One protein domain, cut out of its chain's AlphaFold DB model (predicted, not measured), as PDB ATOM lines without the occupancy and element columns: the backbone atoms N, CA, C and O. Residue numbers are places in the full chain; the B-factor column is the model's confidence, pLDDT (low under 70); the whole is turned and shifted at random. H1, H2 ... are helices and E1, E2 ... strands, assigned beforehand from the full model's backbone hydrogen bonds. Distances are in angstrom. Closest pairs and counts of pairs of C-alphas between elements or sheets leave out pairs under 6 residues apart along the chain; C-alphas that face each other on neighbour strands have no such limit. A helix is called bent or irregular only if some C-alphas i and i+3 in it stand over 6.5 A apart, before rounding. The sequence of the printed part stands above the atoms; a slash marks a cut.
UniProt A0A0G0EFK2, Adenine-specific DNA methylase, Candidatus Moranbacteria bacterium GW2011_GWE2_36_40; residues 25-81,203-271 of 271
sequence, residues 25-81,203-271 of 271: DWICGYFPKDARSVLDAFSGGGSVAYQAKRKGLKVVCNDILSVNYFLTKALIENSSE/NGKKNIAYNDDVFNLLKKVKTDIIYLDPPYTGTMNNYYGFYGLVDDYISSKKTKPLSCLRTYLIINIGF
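AT A GLANCE: This is residues 25 to 81 and 203 to 271 of the 271 residues of the protein "Adenine-specific DNA methylase" of Candidatus Moranbacteria bacterium GW2011_GWE2_36_40 (UniProt A0A0G0EFK2). A small sheet of four parallel strands forms a wall with H2 and H3 side by side over one face, while the other face has no named helix on it. Beyond the sheet's end, H5 meets the beginning of H3 nearly at a right angle, H1 packs on H2, and residues 263 to 271 run as a tail after H6. The 126 printed residues hold six named helices and four named strands, in the order H1 E1 H2 E2 H3 E3 H4 E4 H5 H6, and the sheet's order is E3 E2 E1 E4. The class is mixed, helices and strands, with under half of the residues in named elements. The whole is compact, with a radius of gyration of the C-alphas of 14.8 A and spans of 42 by 40 by 27 A.

HOW THE PARTS SIT: In the sheet, the inner strands are E2, residues 58 to 62, and E1, residues 37 to 40; N 40 and O 60 are 2.8 A apart, within hydrogen-bond range. The edge strand E3, residues 208 to 210, is parallel to E2, with N 61 and O 208 at 2.8 A. The edge strand E4, residues 225 to 227, is parallel to E1, with N 39 and O 225 at 2.8 A. H2, residues 47 to 54, is on the sheet at a height of 8.8 A, over E1 and only just over E2, with 3 of its C-alphas on E2. H3, residues 66 to 77, is on the same face at a height of 7.4 A, over E3. E1, H2, E2 make a strand-helix-strand unit, two parallel neighbour strands with a helix between, and its crossover is right-handed. H4, residues 214 to 217, is the helix of a split unit E3, H4, E4, with E2 and E1 between its strands and a right-handed crossover; H4 is not on the sheet, but only just, with 4 pairs of C-alphas within 10 A. H2 and H3 touch at a shallow tilt of 17 degrees, the same way; their closest C-alphas, of Tyr 50 and Ile 76, are 6.1 A apart, and H3 touches H2 with residues 72 to 76 alone. H1, residues 25 to 29, touches H2, the closest C-alphas being those of Asp 25 and Gln 51, 6.3 A. H5, residues 239 to 251, touches residues 66 to 67 of H3 alone, about perpendicular at 77 degrees, closest at C-alphas 67 and 247, 5.7 A. H6, residues 259 to 262, touches no helix. Every O i to N i+4 pair is within hydrogen-bond range in H1 and H2, against 7 of 8 in H3 and 7 of 9 in H5; H4 and H6 are too short for such a pair.

IN THESE COORDINATES: E2 spans 13.5 A from first to last C-alpha, E1 10.0 A, H2 10.5 A, H3 14.6 A and H5 17.0 A. C-alpha 25, where H1 begins, is at (254.850, 264.449, 315.744), and C-alpha 262, where H6 ends, is at (229.317, 272.116, 302.399). H5 is irregular, with C-alphas 242 and 245 7.4 A apart, and H6 only just so, with C-alphas 259 and 262 6.9 A apart.

THE WHOLE: The C-alphas of Asp 34 and Lys 254, the two farthest apart, are 44.2 A apart. Residues 82 to 202 are not printed, and C-alphas 81 and 203 are 13.7 A apart across this cut. Of the links that are printed whole, the one from E4 to H5, 11 residues, is long. The mean pLDDT of the printed part is 85.7, and residues 232 to 237 and 257 to 271 are under 70.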
ATOM      1  N   ASP A  25     254.294 264.940 314.479       95.94
ATOM      2  CA  ASP A  25     254.850 264.449 315.744       95.94
ATOM      3  C   ASP A  25     254.337 265.232 316.953       95.94
ATOM      4  O   ASP A  25     254.011 264.621 317.969       95.94
ATOM      5  N   TRP A  26     254.183 266.551 316.806       96.94
ATOM      6  CA  TRP A  26     253.587 267.408 317.828       96.94
ATOM      7  C   TRP A  26     252.122 267.032 318.079       96.94
ATOM      8  O   TRP A  26     251.770 266.772 319.225       96.94
ATOM      9  N   ILE A  27     251.298 266.878 317.029       95.69
ATOM     10  CA  ILE A  27     249.895 266.426 317.146       95.69
ATOM     11  C   ILE A  27     249.826 265.085 317.883       95.69
ATOM     12  O   ILE A  27     249.139 264.958 318.895       95.69
ATOM     13  N   CYS A  28     250.574 264.085 317.411       95.56
ATOM     14  CA  CYS A  28     250.576 262.761 318.026       95.56
ATOM     15  C   CYS A  28     251.218 262.746 319.427       95.56
ATOM     16  O   CYS A  28     251.126 261.734 320.117       95.56
ATOM     17  N   GLY A  29     251.887 263.822 319.851       95.00
ATOM     18  CA  GLY A  29     252.390 264.008 321.212       95.00
ATOM     19  C   GLY A  29     251.286 264.261 322.245       95.00
ATOM     20  O   GLY A  29     251.504 263.993 323.423       95.00
ATOM     21  N   TYR A  30     250.103 264.708 321.808       96.62
ATOM     22  CA  TYR A  30     248.927 264.915 322.668       96.62
ATOM     23  C   TYR A  30     247.997 263.703 322.746       96.62
ATOM     24  O   TYR A  30     246.998 263.739 323.461       96.62
ATOM     25  N   PHE A  31     248.290 262.627 322.014       96.75
ATOM     26  CA  PHE A  31     247.496 261.405 322.094       96.75
ATOM     27  C   PHE A  31     247.630 260.774 323.494       96.75
ATOM     28  O   PHE A  31     248.744 260.750 324.030       96.75
ATOM     29  N   PRO A  32     246.537 260.256 324.097       95.44
ATOM     30  CA  PRO A  32     246.606 259.563 325.381       95.44
ATOM     31  C   PRO A  32     247.661 258.453 325.364       95.44
ATOM     32  O   PRO A  32     247.765 257.694 324.401       95.44
ATOM     33  N   LYS A  33     248.472 258.364 326.424       92.88
ATOM     34  CA  LYS A  33     249.631 257.452 326.475       92.88
ATOM     35  C   LYS A  33     249.241 255.971 326.442       92.88
ATOM     36  O   LYS A  33     250.053 255.136 326.058       92.88
ATOM     37  N   ASP A  34     248.030 255.656 326.880       95.25
ATOM     38  CA  ASP A  34     247.439 254.322 326.928       95.25
ATOM     39  C   ASP A  34     246.624 253.972 325.671       95.25
ATOM     40  O   ASP A  34     246.240 252.811 325.504       95.25
ATOM     41  N   ALA A  35     246.413 254.933 324.761       96.94
ATOM     42  CA  ALA A  35     245.742 254.691 323.493       96.94
ATOM     43  C   ALA A  35     246.514 253.668 322.652       96.94
ATOM     44  O   ALA A  35     247.740 253.698 322.529       96.94
ATOM     45  N   ARG A  36     245.776 252.752 322.028       97.81
ATOM     46  CA  ARG A  36     246.316 251.666 321.198       97.81
ATOM     47  C   ARG A  36     245.903 251.798 319.743       97.81
ATOM     48  O   ARG A  36     246.480 251.127 318.883       97.81
ATOM     49  N   SER A  37     244.913 252.634 319.457       98.50
ATOM     50  CA  SER A  37     244.326 252.790 318.139       98.50
ATOM     51  C   SER A  37     243.861 254.215 317.853       98.50
ATOM     52  O   SER A  37     243.392 254.924 318.737       98.50
ATOM     53  N   VAL A  38     243.970 254.621 316.590       98.50
ATOM     54  CA  VAL A  38     243.497 255.922 316.107       98.50
ATOM     55  C   VAL A  38     242.796 255.776 314.764       98.50
ATOM     56  O   VAL A  38     243.240 255.010 313.906       98.50
ATOM     57  N   LEU A  39     241.710 256.522 314.594       98.38
ATOM     58  CA  LEU A  39     241.080 256.797 313.312       98.38
ATOM     59  C   LEU A  39     241.532 258.178 312.829       98.38
ATOM     60  O   LEU A  39     241.210 259.179 313.459       98.38
ATOM     61  N   ASP A  40     242.254 258.233 311.715       97.62
ATOM     62  CA  ASP A  40     242.482 259.458 310.946       97.62
ATOM     63  C   ASP A  40     241.359 259.584 309.904       97.62
ATOM     64  O   ASP A  40     241.378 258.912 308.867       97.62
ATOM     65  N   ALA A  41     240.320 260.357 310.231       95.31
ATOM     66  CA  ALA A  41     239.047 260.314 309.508       95.31
ATOM     67  C   ALA A  41     239.049 261.095 308.176       95.31
ATOM     68  O   ALA A  41     238.194 260.854 307.319       95.31
ATOM     69  N   PHE A  42     240.007 262.015 308.026       93.94
ATOM     70  CA  PHE A  42     240.225 262.884 306.865       93.94
ATOM     71  C   PHE A  42     241.713 262.882 306.508       93.94
ATOM     72  O   PHE A  42     242.403 263.899 306.564       93.94
ATOM     73  N   SER A  43     242.219 261.693 306.202       94.38
ATOM     74  CA  SER A  43     243.652 261.418 306.179       94.38
ATOM     75  C   SER A  43     244.447 262.254 305.179       94.38
ATOM     76  O   SER A  43     245.621 262.536 305.426       94.38
ATOM     77  N   GLY A  44     243.847 262.701 304.072       93.50
ATOM     78  CA  GLY A  44     244.491 263.580 303.106       93.50
ATOM     79  C   GLY A  44     245.832 263.030 302.619       93.50
ATOM     80  O   GLY A  44     245.911 261.969 302.003       93.50
ATOM     81  N   GLY A  45     246.919 263.750 302.913       94.00
ATOM     82  CA  GLY A  45     248.278 263.294 302.607       94.00
ATOM     83  C   GLY A  45     248.771 262.113 303.459       94.00
ATOM     84  O   GLY A  45     249.734 261.464 303.067       94.00
ATOM     85  N   GLY A  46     248.141 261.830 304.602       96.62
ATOM     86  CA  GLY A  46     248.417 260.685 305.474       96.62
ATOM     87  C   GLY A  46     249.543 260.881 306.495       96.62
ATOM     88  O   GLY A  46     250.004 259.903 307.076       96.62
ATOM     89  N   SER A  47     250.022 262.108 306.729       97.25
ATOM     90  CA  SER A  47     251.172 262.353 307.617       97.25
ATOM     91  C   SER A  47     250.889 262.091 309.098       97.25
ATOM     92  O   SER A  47     251.747 261.526 309.779       97.25
ATOM     93  N   VAL A  48     249.696 262.437 309.597       97.88
ATOM     94  CA  VAL A  48     249.290 262.141 310.985       97.88
ATOM     95  C   VAL A  48     249.123 260.634 311.172       97.88
ATOM     96  O   VAL A  48     249.754 260.060 312.059       97.88
ATOM     97  N   ALA A  49     248.386 259.964 310.277       98.19
ATOM     98  CA  ALA A  49     248.304 258.505 310.228       98.19
ATOM     99  C   ALA A  49     249.682 257.812 310.196       98.19
ATOM    100  O   ALA A  49     249.920 256.858 310.942       98.19
ATOM    101  N   TYR A  50     250.617 258.292 309.370       98.44
ATOM    102  CA  TYR A  50     251.961 257.715 309.272       98.44
ATOM    103  C   TYR A  50     252.740 257.866 310.575       98.44
ATOM    104  O   TYR A  50     253.372 256.914 311.042       98.44
ATOM    105  N   GLN A  51     252.662 259.038 311.208       98.06
ATOM    106  CA  GLN A  51     253.313 259.272 312.490       98.06
ATOM    107  C   GLN A  51     252.687 258.439 313.616       98.06
ATOM    108  O   GLN A  51     253.417 257.859 314.423       98.06
ATOM    109  N   ALA A  52     251.363 258.283 313.634       98.12
ATOM    110  CA  ALA A  52     250.681 257.390 314.564       98.12
ATOM    111  C   ALA A  52     251.128 255.927 314.389       98.12
ATOM    112  O   ALA A  52     251.443 255.248 315.371       98.12
ATOM    113  N   LYS A  53     251.259 255.463 313.138       98.38
ATOM    114  CA  LYS A  53     251.795 254.132 312.811       98.38
ATOM    115  C   LYS A  53     253.221 253.964 313.345       98.38
ATOM    116  O   LYS A  53     253.514 252.933 313.952       98.38
ATOM    117  N   ARG A  54     254.087 254.979 313.190       97.44
ATOM    118  CA  ARG A  54     255.462 254.993 313.739       97.44
ATOM    119  C   ARG A  54     255.500 254.941 315.266       97.44
ATOM    120  O   ARG A  54     256.404 254.317 315.810       97.44
ATOM    121  N   LYS A  55     254.523 255.546 315.951       96.12
ATOM    122  CA  LYS A  55     254.363 255.451 317.415       96.12
ATOM    123  C   LYS A  55     253.774 254.106 317.883       96.12
ATOM    124  O   LYS A  55     253.619 253.904 319.080       96.12
ATOM    125  N   GLY A  56     253.485 253.172 316.971       97.31
ATOM    126  CA  GLY A  56     253.049 251.808 317.301       97.31
ATOM    127  C   GLY A  56     251.535 251.625 317.457       97.31
ATOM    128  O   GLY A  56     251.090 250.543 317.848       97.31
ATOM    129  N   LEU A  57     250.741 252.649 317.128       98.38
ATOM    130  CA  LEU A  57     249.279 252.585 317.169       98.38
ATOM    131  C   LEU A  57     248.734 251.723 316.024       98.38
ATOM    132  O   LEU A  57     249.277 251.710 314.918       98.38
ATOM    133  N   LYS A  58     247.613 251.042 316.263       98.75
ATOM    134  CA  LYS A  58     246.762 250.544 315.179       98.75
ATOM    135  C   LYS A  58     246.105 251.747 314.505       98.75
ATOM    136  O   LYS A  58     245.378 252.490 315.157       98.75
ATOM    137  N   VAL A  59     246.323 251.919 313.210       98.69
ATOM    138  CA  VAL A  59     245.804 253.072 312.472       98.69
ATOM    139  C   VAL A  59     244.688 252.641 311.535       98.69
ATOM    140  O   VAL A  59     244.871 251.754 310.700       98.69
ATOM    141  N   VAL A  60     243.537 253.291 311.663       98.69
ATOM    142  CA  VAL A  60     242.479 253.278 310.656       98.69
ATOM    143  C   VAL A  60     242.524 254.621 309.937       98.69
ATOM    144  O   VAL A  60     242.535 255.660 310.585       98.69
ATOM    145  N   CYS A  61     242.595 254.617 308.613       97.94
ATOM    146  CA  CYS A  61     242.562 255.827 307.795       97.94
ATOM    147  C   CYS A  61     241.265 255.877 307.007       97.94
ATOM    148  O   CYS A  61     240.761 254.838 306.580       97.94
ATOM    149  N   ASN A  62     240.784 257.082 306.747       97.31
ATOM    150  CA  ASN A  62     239.709 257.325 305.808       97.31
ATOM    151  C   ASN A  62     239.971 258.586 305.008       97.31
ATOM    152  O   ASN A  62     240.520 259.559 305.520       97.31
ATOM    153  N   ASP A  63     239.557 258.578 303.753       94.00
ATOM    154  CA  ASP A  63     239.377 259.798 302.986       94.00
ATOM    155  C   ASP A  63     238.298 259.569 301.939       94.00
ATOM    156  O   ASP A  63     238.119 258.453 301.452       94.00
ATOM    157  N   ILE A  64     237.594 260.629 301.573       91.19
ATOM    158  CA  ILE A  64     236.547 260.538 300.565       91.19
ATOM    159  C   ILE A  64     237.120 260.540 299.144       91.19
ATOM    160  O   ILE A  64     236.532 259.941 298.245       91.19
ATOM    161  N   LEU A  65     238.286 261.163 298.937       91.06
ATOM    162  CA  LEU A  65     238.971 261.170 297.648       91.06
ATOM    163  C   LEU A  65     239.794 259.892 297.487       91.06
ATOM    164  O   LEU A  65     240.646 259.564 298.322       91.06
ATOM    165  N   SER A  66     239.585 259.188 296.377       93.75
ATOM    166  CA  SER A  66     240.229 257.893 296.137       93.75
ATOM    167  C   SER A  66     241.756 258.018 296.073       93.75
ATOM    168  O   SER A  66     242.476 257.134 296.530       93.75
ATOM    169  N   VAL A  67     242.283 259.135 295.576       93.25
ATOM    170  CA  VAL A  67     243.721 259.435 295.549       93.25
ATOM    171  C   VAL A  67     244.365 259.470 296.939       93.25
ATOM    172  O   VAL A  67     245.505 259.029 297.090       93.25
ATOM    173  N   ASN A  68     243.651 259.951 297.959       95.00
ATOM    174  CA  ASN A  68     244.138 259.981 299.342       95.00
ATOM    175  C   ASN A  68     244.013 258.594 299.987       95.00
ATOM    176  O   ASN A  68     244.913 258.147 300.703       95.00
ATOM    177  N   TYR A  69     242.947 257.859 299.653       97.38
ATOM    178  CA  TYR A  69     242.832 256.446 300.006       97.38
ATOM    179  C   TYR A  69     244.013 255.627 299.471       97.38
ATOM    180  O   TYR A  69     244.623 254.881 300.230       97.38
ATOM    181  N   PHE A  70     244.410 255.787 298.204       98.44
ATOM    182  CA  PHE A  70     245.550 255.040 297.662       98.44
ATOM    183  C   PHE A  70     246.879 255.395 298.347       98.44
ATOM    184  O   PHE A  70     247.701 254.501 298.547       98.44
ATOM    185  N   LEU A  71     247.072 256.645 298.792       98.06
ATOM    186  CA  LEU A  71     248.231 257.022 299.613       98.06
ATOM    187  C   LEU A  71     248.251 256.264 300.945       98.06
ATOM    188  O   LEU A  71     249.269 255.676 301.317       98.06
ATOM    189  N   THR A  72     247.129 256.241 301.665       98.50
ATOM    190  CA  THR A  72     247.060 255.568 302.969       98.50
ATOM    191  C   THR A  72     247.047 254.047 302.848       98.50
ATOM    192  O   THR A  72     247.664 253.361 303.667       98.50
ATOM    193  N   LYS A  73     246.472 253.500 301.776       98.81
ATOM    194  CA  LYS A  73     246.588 252.085 301.415       98.81
ATOM    195  C   LYS A  73     248.051 251.695 301.199       98.81
ATOM    196  O   LYS A  73     248.498 250.688 301.742       98.81
ATOM    197  N   ALA A  74     248.802 252.518 300.467       98.56
ATOM    198  CA  ALA A  74     250.199 252.268 300.118       98.56
ATOM    199  C   ALA A  74     251.182 252.432 301.285       98.56
ATOM    200  O   ALA A  74     252.162 251.696 301.342       98.56
ATOM    201  N   LEU A  75     250.957 253.397 302.184       98.50
ATOM    202  CA  LEU A  75     251.935 253.782 303.214       98.50
ATOM    203  C   LEU A  75     251.540 253.341 304.634       98.50
ATOM    204  O   LEU A  75     252.406 253.126 305.490       98.50
ATOM    205  N   ILE A  76     250.241 253.195 304.909       98.56
ATOM    206  CA  ILE A  76     249.718 252.924 306.256       98.56
ATOM    207  C   ILE A  76     249.242 251.482 306.388       98.56
ATOM    208  O   ILE A  76     249.748 250.760 307.252       98.56
ATOM    209  N   GLU A  77     248.314 251.052 305.533       98.81
ATOM    210  CA  GLU A  77     247.797 249.679 305.556       98.81
ATOM    211  C   GLU A  77     248.859 248.666 305.116       98.81
ATOM    212  O   GLU A  77     249.057 247.653 305.785       98.81
ATOM    213  N   ASN A  78     249.596 248.981 304.050       98.56
ATOM    214  CA  ASN A  78     250.714 248.174 303.581       98.56
ATOM    215  C   ASN A  78     251.814 248.046 304.649       98.56
ATOM    216  O   ASN A  78     252.317 249.039 305.191       98.56
ATOM    217  N   SER A  79     252.204 246.809 304.938       97.75
ATOM    218  CA  SER A  79     253.204 246.474 305.950       97.75
ATOM    219  C   SER A  79     254.565 246.090 305.369       97.75
ATOM    220  O   SER A  79     255.557 246.154 306.098       97.75
ATOM    221  N   SER A  80     254.639 245.688 304.095       97.62
ATOM    222  CA  SER A  80     255.865 245.091 303.545       97.62
ATOM    223  C   SER A  80     256.014 245.122 302.029       97.62
ATOM    224  O   SER A  80     257.127 244.936 301.543       97.62
ATOM    225  N   GLU A  81     254.936 245.281 301.262       98.56
ATOM    226  CA  GLU A  81     255.024 245.175 299.809       98.56
ATOM    227  C   GLU A  81     255.608 246.445 299.199       98.56
ATOM    228  O   GLU A  81     255.170 247.551 299.501       98.56
ATOM    229  N   ASN A 203     254.408 248.009 311.669       97.50
ATOM    230  CA  ASN A 203     254.411 248.294 313.106       97.50
ATOM    231  C   ASN A 203     253.828 247.128 313.930       97.50
ATOM    232  O   ASN A 203     253.506 247.300 315.104       97.50
ATOM    233  N   GLY A 204     253.633 245.958 313.309       98.06
ATOM    234  CA  GLY A 204     253.033 244.784 313.949       98.06
ATOM    235  C   GLY A 204     251.531 244.908 314.237       98.06
ATOM    236  O   GLY A 204     250.991 244.087 314.976       98.06
ATOM    237  N   LYS A 205     250.841 245.921 313.693       98.25
ATOM    238  CA  LYS A 205     249.391 246.118 313.849       98.25
ATOM    239  C   LYS A 205     248.659 245.914 312.523       98.25
ATOM    240  O   LYS A 205     249.203 246.165 311.451       98.25
ATOM    241  N   LYS A 206     247.387 245.509 312.606       97.75
ATOM    242  CA  LYS A 206     246.471 245.461 311.457       97.75
ATOM    243  C   LYS A 206     245.881 246.850 311.209       97.75
ATOM    244  O   LYS A 206     244.813 247.174 311.736       97.75
ATOM    245  N   ASN A 207     246.617 247.664 310.462       98.62
ATOM    246  CA  ASN A 207     246.147 248.963 309.982       98.62
ATOM    247  C   ASN A 207     245.150 248.761 308.831       98.62
ATOM    248  O   ASN A 207     245.152 247.694 308.219       98.62
ATOM    249  N   ILE A 208     244.278 249.735 308.564       98.44
ATOM    250  CA  ILE A 208     243.259 249.653 307.500       98.44
ATOM    251  C   ILE A 208     243.061 251.040 306.881       98.44
ATOM    252  O   ILE A 208     242.957 252.017 307.617       98.44
ATOM    253  N   ALA A 209     242.979 251.128 305.557       98.44
ATOM    254  CA  ALA A 209     242.554 252.323 304.836       98.44
ATOM    255  C   ALA A 209     241.138 252.131 304.269       98.44
ATOM    256  O   ALA A 209     240.822 251.083 303.706       98.44
ATOM    257  N   TYR A 210     240.294 253.153 304.398       98.00
ATOM    258  CA  TYR A 210     238.940 253.213 303.852       98.00
ATOM    259  C   TYR A 210     238.800 254.366 302.852       98.00
ATOM    260  O   TYR A 210     239.477 255.391 302.962       98.00
ATOM    261  N   ASN A 211     237.903 254.184 301.882       95.31
ATOM    262  CA  ASN A 211     237.418 255.229 300.985       95.31
ATOM    263  C   ASN A 211     235.891 255.306 301.106       95.31
ATOM    264  O   ASN A 211     235.178 254.747 300.277       95.31
ATOM    265  N   ASP A 212     235.397 255.891 302.197       93.19
ATOM    266  CA  ASP A 212     233.963 255.986 302.508       93.19
ATOM    267  C   ASP A 212     233.631 257.392 303.038       93.19
ATOM    268  O   ASP A 212     234.509 258.173 303.433       93.19
ATOM    269  N   ASP A 213     232.342 257.717 303.066       89.38
ATOM    270  CA  ASP A 213     231.861 258.862 303.830       89.38
ATOM    271  C   ASP A 213     232.155 258.625 305.319       89.38
ATOM    272  O   ASP A 213     231.868 257.560 305.881       89.38
ATOM    273  N   VAL A 214     232.726 259.635 305.976       89.25
ATOM    274  CA  VAL A 214     233.123 259.543 307.382       89.25
ATOM    275  C   VAL A 214     231.951 259.168 308.296       89.25
ATOM    276  O   VAL A 214     232.133 258.386 309.225       89.25
ATOM    277  N   PHE A 215     230.728 259.626 308.016       90.69
ATOM    278  CA  PHE A 215     229.551 259.303 308.822       90.69
ATOM    279  C   PHE A 215     229.121 257.841 308.678       90.69
ATOM    280  O   PHE A 215     228.572 257.263 309.618       90.69
ATOM    281  N   ASN A 216     229.380 257.217 307.526       91.19
ATOM    282  CA  ASN A 216     229.192 255.777 307.362       91.19
ATOM    283  C   ASN A 216     230.264 254.999 308.119       91.19
ATOM    284  O   ASN A 216     229.969 253.967 308.727       91.19
ATOM    285  N   LEU A 217     231.501 255.498 308.099       91.19
ATOM    286  CA  LEU A 217     232.625 254.846 308.751       91.19
ATOM    287  C   LEU A 217     232.524 254.882 310.278       91.19
ATOM    288  O   LEU A 217     232.763 253.860 310.922       91.19
ATOM    289  N   LEU A 218     232.115 256.016 310.854       92.00
ATOM    290  CA  LEU A 218     231.954 256.194 312.303       92.00
ATOM    291  C   LEU A 218     230.940 255.214 312.919       92.00
ATOM    292  O   LEU A 218     231.029 254.897 314.100       92.00
ATOM    293  N   LYS A 219     230.015 254.664 312.120       92.06
ATOM    294  CA  LYS A 219     229.080 253.608 312.555       92.06
ATOM    295  C   LYS A 219     229.733 252.222 312.655       92.06
ATOM    296  O   LYS A 219     229.194 251.342 313.320       92.06
ATOM    297  N   LYS A 220     230.852 252.002 311.958       91.50
ATOM    298  CA  LYS A 220     231.496 250.687 311.766       91.50
ATOM    299  C   LYS A 220     232.825 250.560 312.514       91.50
ATOM    300  O   LYS A 220     233.234 249.450 312.847       91.50
ATOM    301  N   VAL A 221     233.521 251.672 312.745       93.94
ATOM    302  CA  VAL A 221     234.874 251.700 313.316       93.94
ATOM    303  C   VAL A 221     234.840 252.219 314.748       93.94
ATOM    304  O   VAL A 221     234.253 253.257 315.027       93.94
ATOM    305  N   LYS A 222     235.529 251.508 315.646       94.00
ATOM    306  CA  LYS A 222     235.808 251.948 317.015       94.00
ATOM    307  C   LYS A 222     237.316 251.992 317.238       94.00
ATOM    308  O   LYS A 222     238.009 251.011 316.950       94.00
ATOM    309  N   THR A 223     237.802 253.121 317.733       96.25
ATOM    310  CA  THR A 223     239.207 253.383 318.069       96.25
ATOM    311  C   THR A 223     239.277 254.231 319.333       96.25
ATOM    312  O   THR A 223     238.303 254.893 319.682       96.25
ATOM    313  N   ASP A 224     240.426 254.227 320.007       97.69
ATOM    314  CA  ASP A 224     240.631 255.003 321.241       97.69
ATOM    315  C   ASP A 224     240.693 256.511 320.954       97.69
ATOM    316  O   ASP A 224     240.364 257.336 321.800       97.69
ATOM    317  N   ILE A 225     241.121 256.869 319.740       97.50
ATOM    318  CA  ILE A 225     241.242 258.247 319.267       97.50
ATOM    319  C   ILE A 225     240.537 258.376 317.921       97.50
ATOM    320  O   ILE A 225     240.677 257.509 317.054       97.50
ATOM    321  N   ILE A 226     239.840 259.490 317.718       96.75
ATOM    322  CA  ILE A 226     239.385 259.943 316.405       96.75
ATOM    323  C   ILE A 226     240.036 261.304 316.150       96.75
ATOM    324  O   ILE A 226     239.748 262.278 316.839       96.75
ATOM    325  N   TYR A 227     240.943 261.357 315.179       95.56
ATOM    326  CA  TYR A 227     241.554 262.588 314.699       95.56
ATOM    327  C   TYR A 227     240.731 263.146 313.533       95.56
ATOM    328  O   TYR A 227     240.446 262.439 312.561       95.56
ATOM    329  N   LEU A 228     240.346 264.419 313.645       92.38
ATOM    330  CA  LEU A 228     239.502 265.127 312.687       92.38
ATOM    331  C   LEU A 228     240.213 266.396 312.210       92.38
ATOM    332  O   LEU A 228     240.439 267.317 312.990       92.38
ATOM    333  N   ASP A 229     240.520 266.450 310.918       87.56
ATOM    334  CA  ASP A 229     241.076 267.624 310.233       87.56
ATOM    335  C   ASP A 229     240.339 267.812 308.895       87.56
ATOM    336  O   ASP A 229     240.901 267.570 307.825       87.56
ATOM    337  N   PRO A 230     239.025 268.119 308.942       83.81
ATOM    338  CA  PRO A 230     238.209 268.224 307.742       83.81
ATOM    339  C   PRO A 230     238.646 269.414 306.873       83.81
ATOM    340  O   PRO A 230     239.219 270.386 307.372       83.81
ATOM    341  N   PRO A 231     238.327 269.401 305.566       70.69
ATOM    342  CA  PRO A 231     238.577 270.553 304.709       70.69
ATOM    343  C   PRO A 231     237.822 271.786 305.231       70.69
ATOM    344  O   PRO A 231     236.605 271.757 305.407       70.69
ATOM    345  N   TYR A 232     238.545 272.885 305.466       61.50
ATOM    346  CA  TYR A 232     237.969 274.122 306.001       61.50
ATOM    347  C   TYR A 232     236.952 274.744 305.030       61.50
ATOM    348  O   TYR A 232     237.301 275.137 303.908       61.50
ATOM    349  N   THR A 233     235.701 274.890 305.476       49.25
ATOM    350  CA  THR A 233     234.646 275.594 304.737       49.25
ATOM    351  C   THR A 233     235.011 277.074 304.559       49.25
ATOM    352  O   THR A 233     235.644 277.686 305.415       49.25
ATOM    353  N   GLY A 234     234.676 277.658 303.403       48.00
ATOM    354  CA  GLY A 234     234.970 279.070 303.103       48.00
ATOM    355  C   GLY A 234     236.426 279.382 302.729       48.00
ATOM    356  O   GLY A 234     236.724 280.509 302.341       48.00
ATOM    357  N   THR A 235     237.335 278.403 302.768       46.47
ATOM    358  CA  THR A 235     238.688 278.575 302.222       46.47
ATOM    359  C   THR A 235     238.698 278.338 300.709       46.47
ATOM    360  O   THR A 235     237.983 277.481 300.194       46.47
ATOM    361  N   MET A 236     239.546 279.062 299.968       47.25
ATOM    362  CA  MET A 236     239.752 278.916 298.511       47.25
ATOM    363  C   MET A 236     240.262 277.521 298.072       47.25
ATOM    364  O   MET A 236     240.615 277.322 296.905       47.25
ATOM    365  N   ASN A 237     240.352 276.550 298.985       56.91
ATOM    366  CA  ASN A 237     240.920 275.237 298.731       56.91
ATOM    367  C   ASN A 237     239.873 274.303 298.121       56.91
ATOM    368  O   ASN A 237     239.253 273.484 298.795       56.91
ATOM    369  N   ASN A 238     239.702 274.406 296.806       71.62
ATOM    370  CA  ASN A 238     238.937 273.439 296.031       71.62
ATOM    371  C   ASN A 238     239.726 272.118 295.924       71.62
ATOM    372  O   ASN A 238     240.400 271.877 294.924       71.62
ATOM    373  N   TYR A 239     239.662 271.269 296.958       75.38
ATOM    374  CA  TYR A 239     240.327 269.955 296.982       75.38
ATOM    375  C   TYR A 239     239.951 269.104 295.764       75.38
ATOM    376  O   TYR A 239     240.824 268.493 295.151       75.38
ATOM    377  N   TYR A 240     238.684 269.145 295.348       76.75
ATOM    378  CA  TYR A 240     238.241 268.500 294.116       76.75
ATOM    379  C   TYR A 240     238.916 269.106 292.872       76.75
ATOM    380  O   TYR A 240     239.398 268.385 292.010       76.75
ATOM    381  N   GLY A 241     239.043 270.428 292.791       75.94
ATOM    382  CA  GLY A 241     239.778 271.098 291.712       75.94
ATOM    383  C   GLY A 241     241.282 270.799 291.705       75.94
ATOM    384  O   GLY A 241     241.918 270.866 290.658       75.94
ATOM    385  N   PHE A 242     241.870 270.449 292.851       79.94
ATOM    386  CA  PHE A 242     243.292 270.112 292.945       79.94
ATOM    387  C   PHE A 242     243.598 268.633 292.748       79.94
ATOM    388  O   PHE A 242     244.713 268.315 292.350       79.94
ATOM    389  N   TYR A 243     242.662 267.732 293.034       85.06
ATOM    390  CA  TYR A 243     242.939 266.293 293.014       85.06
ATOM    391  C   TYR A 243     241.927 265.466 292.223       85.06
ATOM    392  O   TYR A 243     242.231 264.323 291.895       85.06
ATOM    393  N   GLY A 244     240.784 266.035 291.843       87.31
ATOM    394  CA  GLY A 244     239.722 265.350 291.104       87.31
ATOM    395  C   GLY A 244     240.187 264.787 289.763       87.31
ATOM    396  O   GLY A 244     239.780 263.697 289.393       87.31
ATOM    397  N   LEU A 245     241.142 265.439 289.081       92.75
ATOM    398  CA  LEU A 245     241.781 264.856 287.893       92.75
ATOM    399  C   LEU A 245     242.416 263.487 288.184       92.75
ATOM    400  O   LEU A 245     242.385 262.588 287.346       92.75
ATOM    401  N   VAL A 246     243.051 263.347 289.345       93.38
ATOM    402  CA  VAL A 246     243.729 262.106 289.718       93.38
ATOM    403  C   VAL A 246     242.705 261.041 290.103       93.38
ATOM    404  O   VAL A 246     242.878 259.890 289.718       93.38
ATOM    405  N   ASP A 247     241.612 261.408 290.774       93.69
ATOM    406  CA  ASP A 247     240.486 260.494 291.027       93.69
ATOM    407  C   ASP A 247     239.834 260.023 289.717       93.69
ATOM    408  O   ASP A 247     239.513 258.841 289.554       93.69
ATOM    409  N   ASP A 248     239.717 260.918 288.737       95.56
ATOM    410  CA  ASP A 248     239.229 260.579 287.405       95.56
ATOM    411  C   ASP A 248     240.162 259.612 286.681       95.56
ATOM    412  O   ASP A 248     239.711 258.647 286.068       95.56
ATOM    413  N   TYR A 249     241.471 259.843 286.771       96.75
ATOM    414  CA  TYR A 249     242.492 258.937 286.250       96.75
ATOM    415  C   TYR A 249     242.399 257.546 286.901       96.75
ATOM    416  O   TYR A 249     242.370 256.524 286.212       96.75
ATOM    417  N   ILE A 250     242.297 257.501 288.231       95.31
ATOM    418  CA  ILE A 250     242.192 256.267 289.017       95.31
ATOM    419  C   ILE A 250     240.952 255.463 288.611       95.31
ATOM    420  O   ILE A 250     241.060 254.264 288.339       95.31
ATOM    421  N   SER A 251     239.794 256.123 288.536       94.12
ATOM    422  CA  SER A 251     238.504 255.499 288.216       94.12
ATOM    423  C   SER A 251     238.247 255.329 286.714       94.12
ATOM    424  O   SER A 251     237.315 254.619 286.331       94.12
ATOM    425  N   SER A 252     239.063 255.965 285.865       94.81
ATOM    426  CA  SER A 252     238.871 256.072 284.410       94.81
ATOM    427  C   SER A 252     237.485 256.610 284.031       94.81
ATOM    428  O   SER A 252     236.884 256.192 283.037       94.81
ATOM    429  N   LYS A 253     236.948 257.517 284.857       94.69
ATOM    430  CA  LYS A 253     235.616 258.126 284.735       94.69
ATOM    431  C   LYS A 253     235.671 259.568 285.229       94.69
ATOM    432  O   LYS A 253     236.457 259.886 286.105       94.69
ATOM    433  N   LYS A 254     234.815 260.444 284.695       90.19
ATOM    434  CA  LYS A 254     234.625 261.788 285.262       90.19
ATOM    435  C   LYS A 254     233.884 261.643 286.590       90.19
ATOM    436  O   LYS A 254     232.700 261.296 286.594       90.19
ATOM    437  N   THR A 255     234.577 261.855 287.697       84.69
ATOM    438  CA  THR A 255     233.967 261.904 289.023       84.69
ATOM    439  C   THR A 255     233.129 263.177 289.152       84.69
ATOM    440  O   THR A 255     233.128 264.050 288.278       84.69
ATOM    441  N   LYS A 256     232.305 263.249 290.197       76.19
ATOM    442  CA  LYS A 256     231.542 264.453 290.523       76.19
ATOM    443  C   LYS A 256     232.019 264.957 291.879       76.19
ATOM    444  O   LYS A 256     232.230 264.128 292.768       76.19
ATOM    445  N   PRO A 257     232.142 266.280 292.076       67.38
ATOM    446  CA  PRO A 257     232.338 266.815 293.410       67.38
ATOM    447  C   PRO A 257     231.177 266.360 294.294       67.38
ATOM    448  O   PRO A 257     230.015 266.452 293.886       67.38
ATOM    449  N   LEU A 258     231.471 265.892 295.503       59.91
ATOM    450  CA  LEU A 258     230.416 265.624 296.469       59.91
ATOM    451  C   LEU A 258     229.712 266.933 296.825       59.91
ATOM    452  O   LEU A 258     230.332 267.871 297.327       59.91
ATOM    453  N   SER A 259     228.395 266.968 296.617       47.69
ATOM    454  CA  SER A 259     227.519 268.062 297.054       47.69
ATOM    455  C   SER A 259     227.573 268.290 298.573       47.69
ATOM    456  O   SER A 259     227.268 269.383 299.043       47.69
ATOM    457  N   CYS A 260     228.012 267.278 299.330       42.09
ATOM    458  CA  CYS A 260     228.018 267.233 300.791       42.09
ATOM    459  C   CYS A 260     229.199 267.964 301.459       42.09
ATOM    460  O   CYS A 260     229.124 268.271 302.643       42.09
ATOM    461  N   LEU A 261     230.273 268.333 300.738       44.69
ATOM    462  CA  LEU A 261     231.424 269.034 301.350       44.69
ATOM    463  C   LEU A 261     231.064 270.391 301.993       44.69
ATOM    464  O   LEU A 261     231.851 270.931 302.766       44.69
ATOM    465  N   ARG A 262     229.861 270.925 301.728       37.22
ATOM    466  CA  ARG A 262     229.317 272.116 302.399       37.22
ATOM    467  C   ARG A 262     228.759 271.857 303.811       37.22
ATOM    468  O   ARG A 262     228.557 272.832 304.525       37.22
ATOM    469  N   THR A 263     228.539 270.608 304.234       34.12
ATOM    470  CA  THR A 263     227.684 270.294 305.403       34.12
ATOM    471  C   THR A 263     228.399 269.562 306.552       34.12
ATOM    472  O   THR A 263     227.776 269.260 307.564       34.12
ATOM    473  N   TYR A 264     229.708 269.296 306.468       39.69
ATOM    474  CA  TYR A 264     230.407 268.463 307.470       39.69
ATOM    475  C   TYR A 264     230.770 269.169 308.797       39.69
ATOM    476  O   TYR A 264     231.421 268.552 309.636       39.69
ATOM    477  N   LEU A 265     230.374 270.432 309.030       38.19
ATOM    478  CA  LEU A 265     230.793 271.171 310.237       38.19
ATOM    479  C   LEU A 265     229.875 271.005 311.466       38.19
ATOM    480  O   LEU A 265     230.241 271.465 312.542       38.19
ATOM    481  N   ILE A 266     228.714 270.352 311.355       34.22
ATOM    482  CA  ILE A 266     227.863 270.076 312.528       34.22
ATOM    483  C   ILE A 266     228.068 268.620 312.948       34.22
ATOM    484  O   ILE A 266     227.232 267.754 312.701       34.22
ATOM    485  N   ILE A 267     229.215 268.338 313.565       37.16
ATOM    486  CA  ILE A 267     229.404 267.096 314.317       37.16
ATOM    487  C   ILE A 267     228.917 267.382 315.739       37.16
ATOM    488  O   ILE A 267     229.651 267.932 316.556       37.16
ATOM    489  N   ASN A 268     227.661 267.038 316.028       29.89
ATOM    490  CA  ASN A 268     227.185 266.950 317.405       29.89
ATOM    491  C   ASN A 268     227.745 265.648 317.991       29.89
ATOM    492  O   ASN A 268     227.193 264.569 317.772       29.89
ATOM    493  N   ILE A 269     228.908 265.736 318.637       33.78
ATOM    494  CA  ILE A 269     229.486 264.616 319.378       33.78
ATOM    495  C   ILE A 269     228.741 264.574 320.712       33.78
ATOM    496  O   ILE A 269     229.155 265.198 321.686       33.78
ATOM    497  N   GLY A 270     227.588 263.905 320.723       33.88
ATOM    498  CA  GLY A 270     226.929 263.527 321.967       33.88
ATOM    499  C   GLY A 270     227.852 262.577 322.723       33.88
ATOM    500  O   GLY A 270     228.091 261.463 322.253       33.88
ATOM    501  N   PHE A 271     228.418 263.066 323.825       36.22
ATOM    502  CA  PHE A 271     228.968 262.223 324.881       36.22
ATOM    503  C   PHE A 271     227.828 261.543 325.640       36.22
ATOM    504  O   PHE A 271     226.772 262.196 325.810       36.22
TER     505      PHE A 271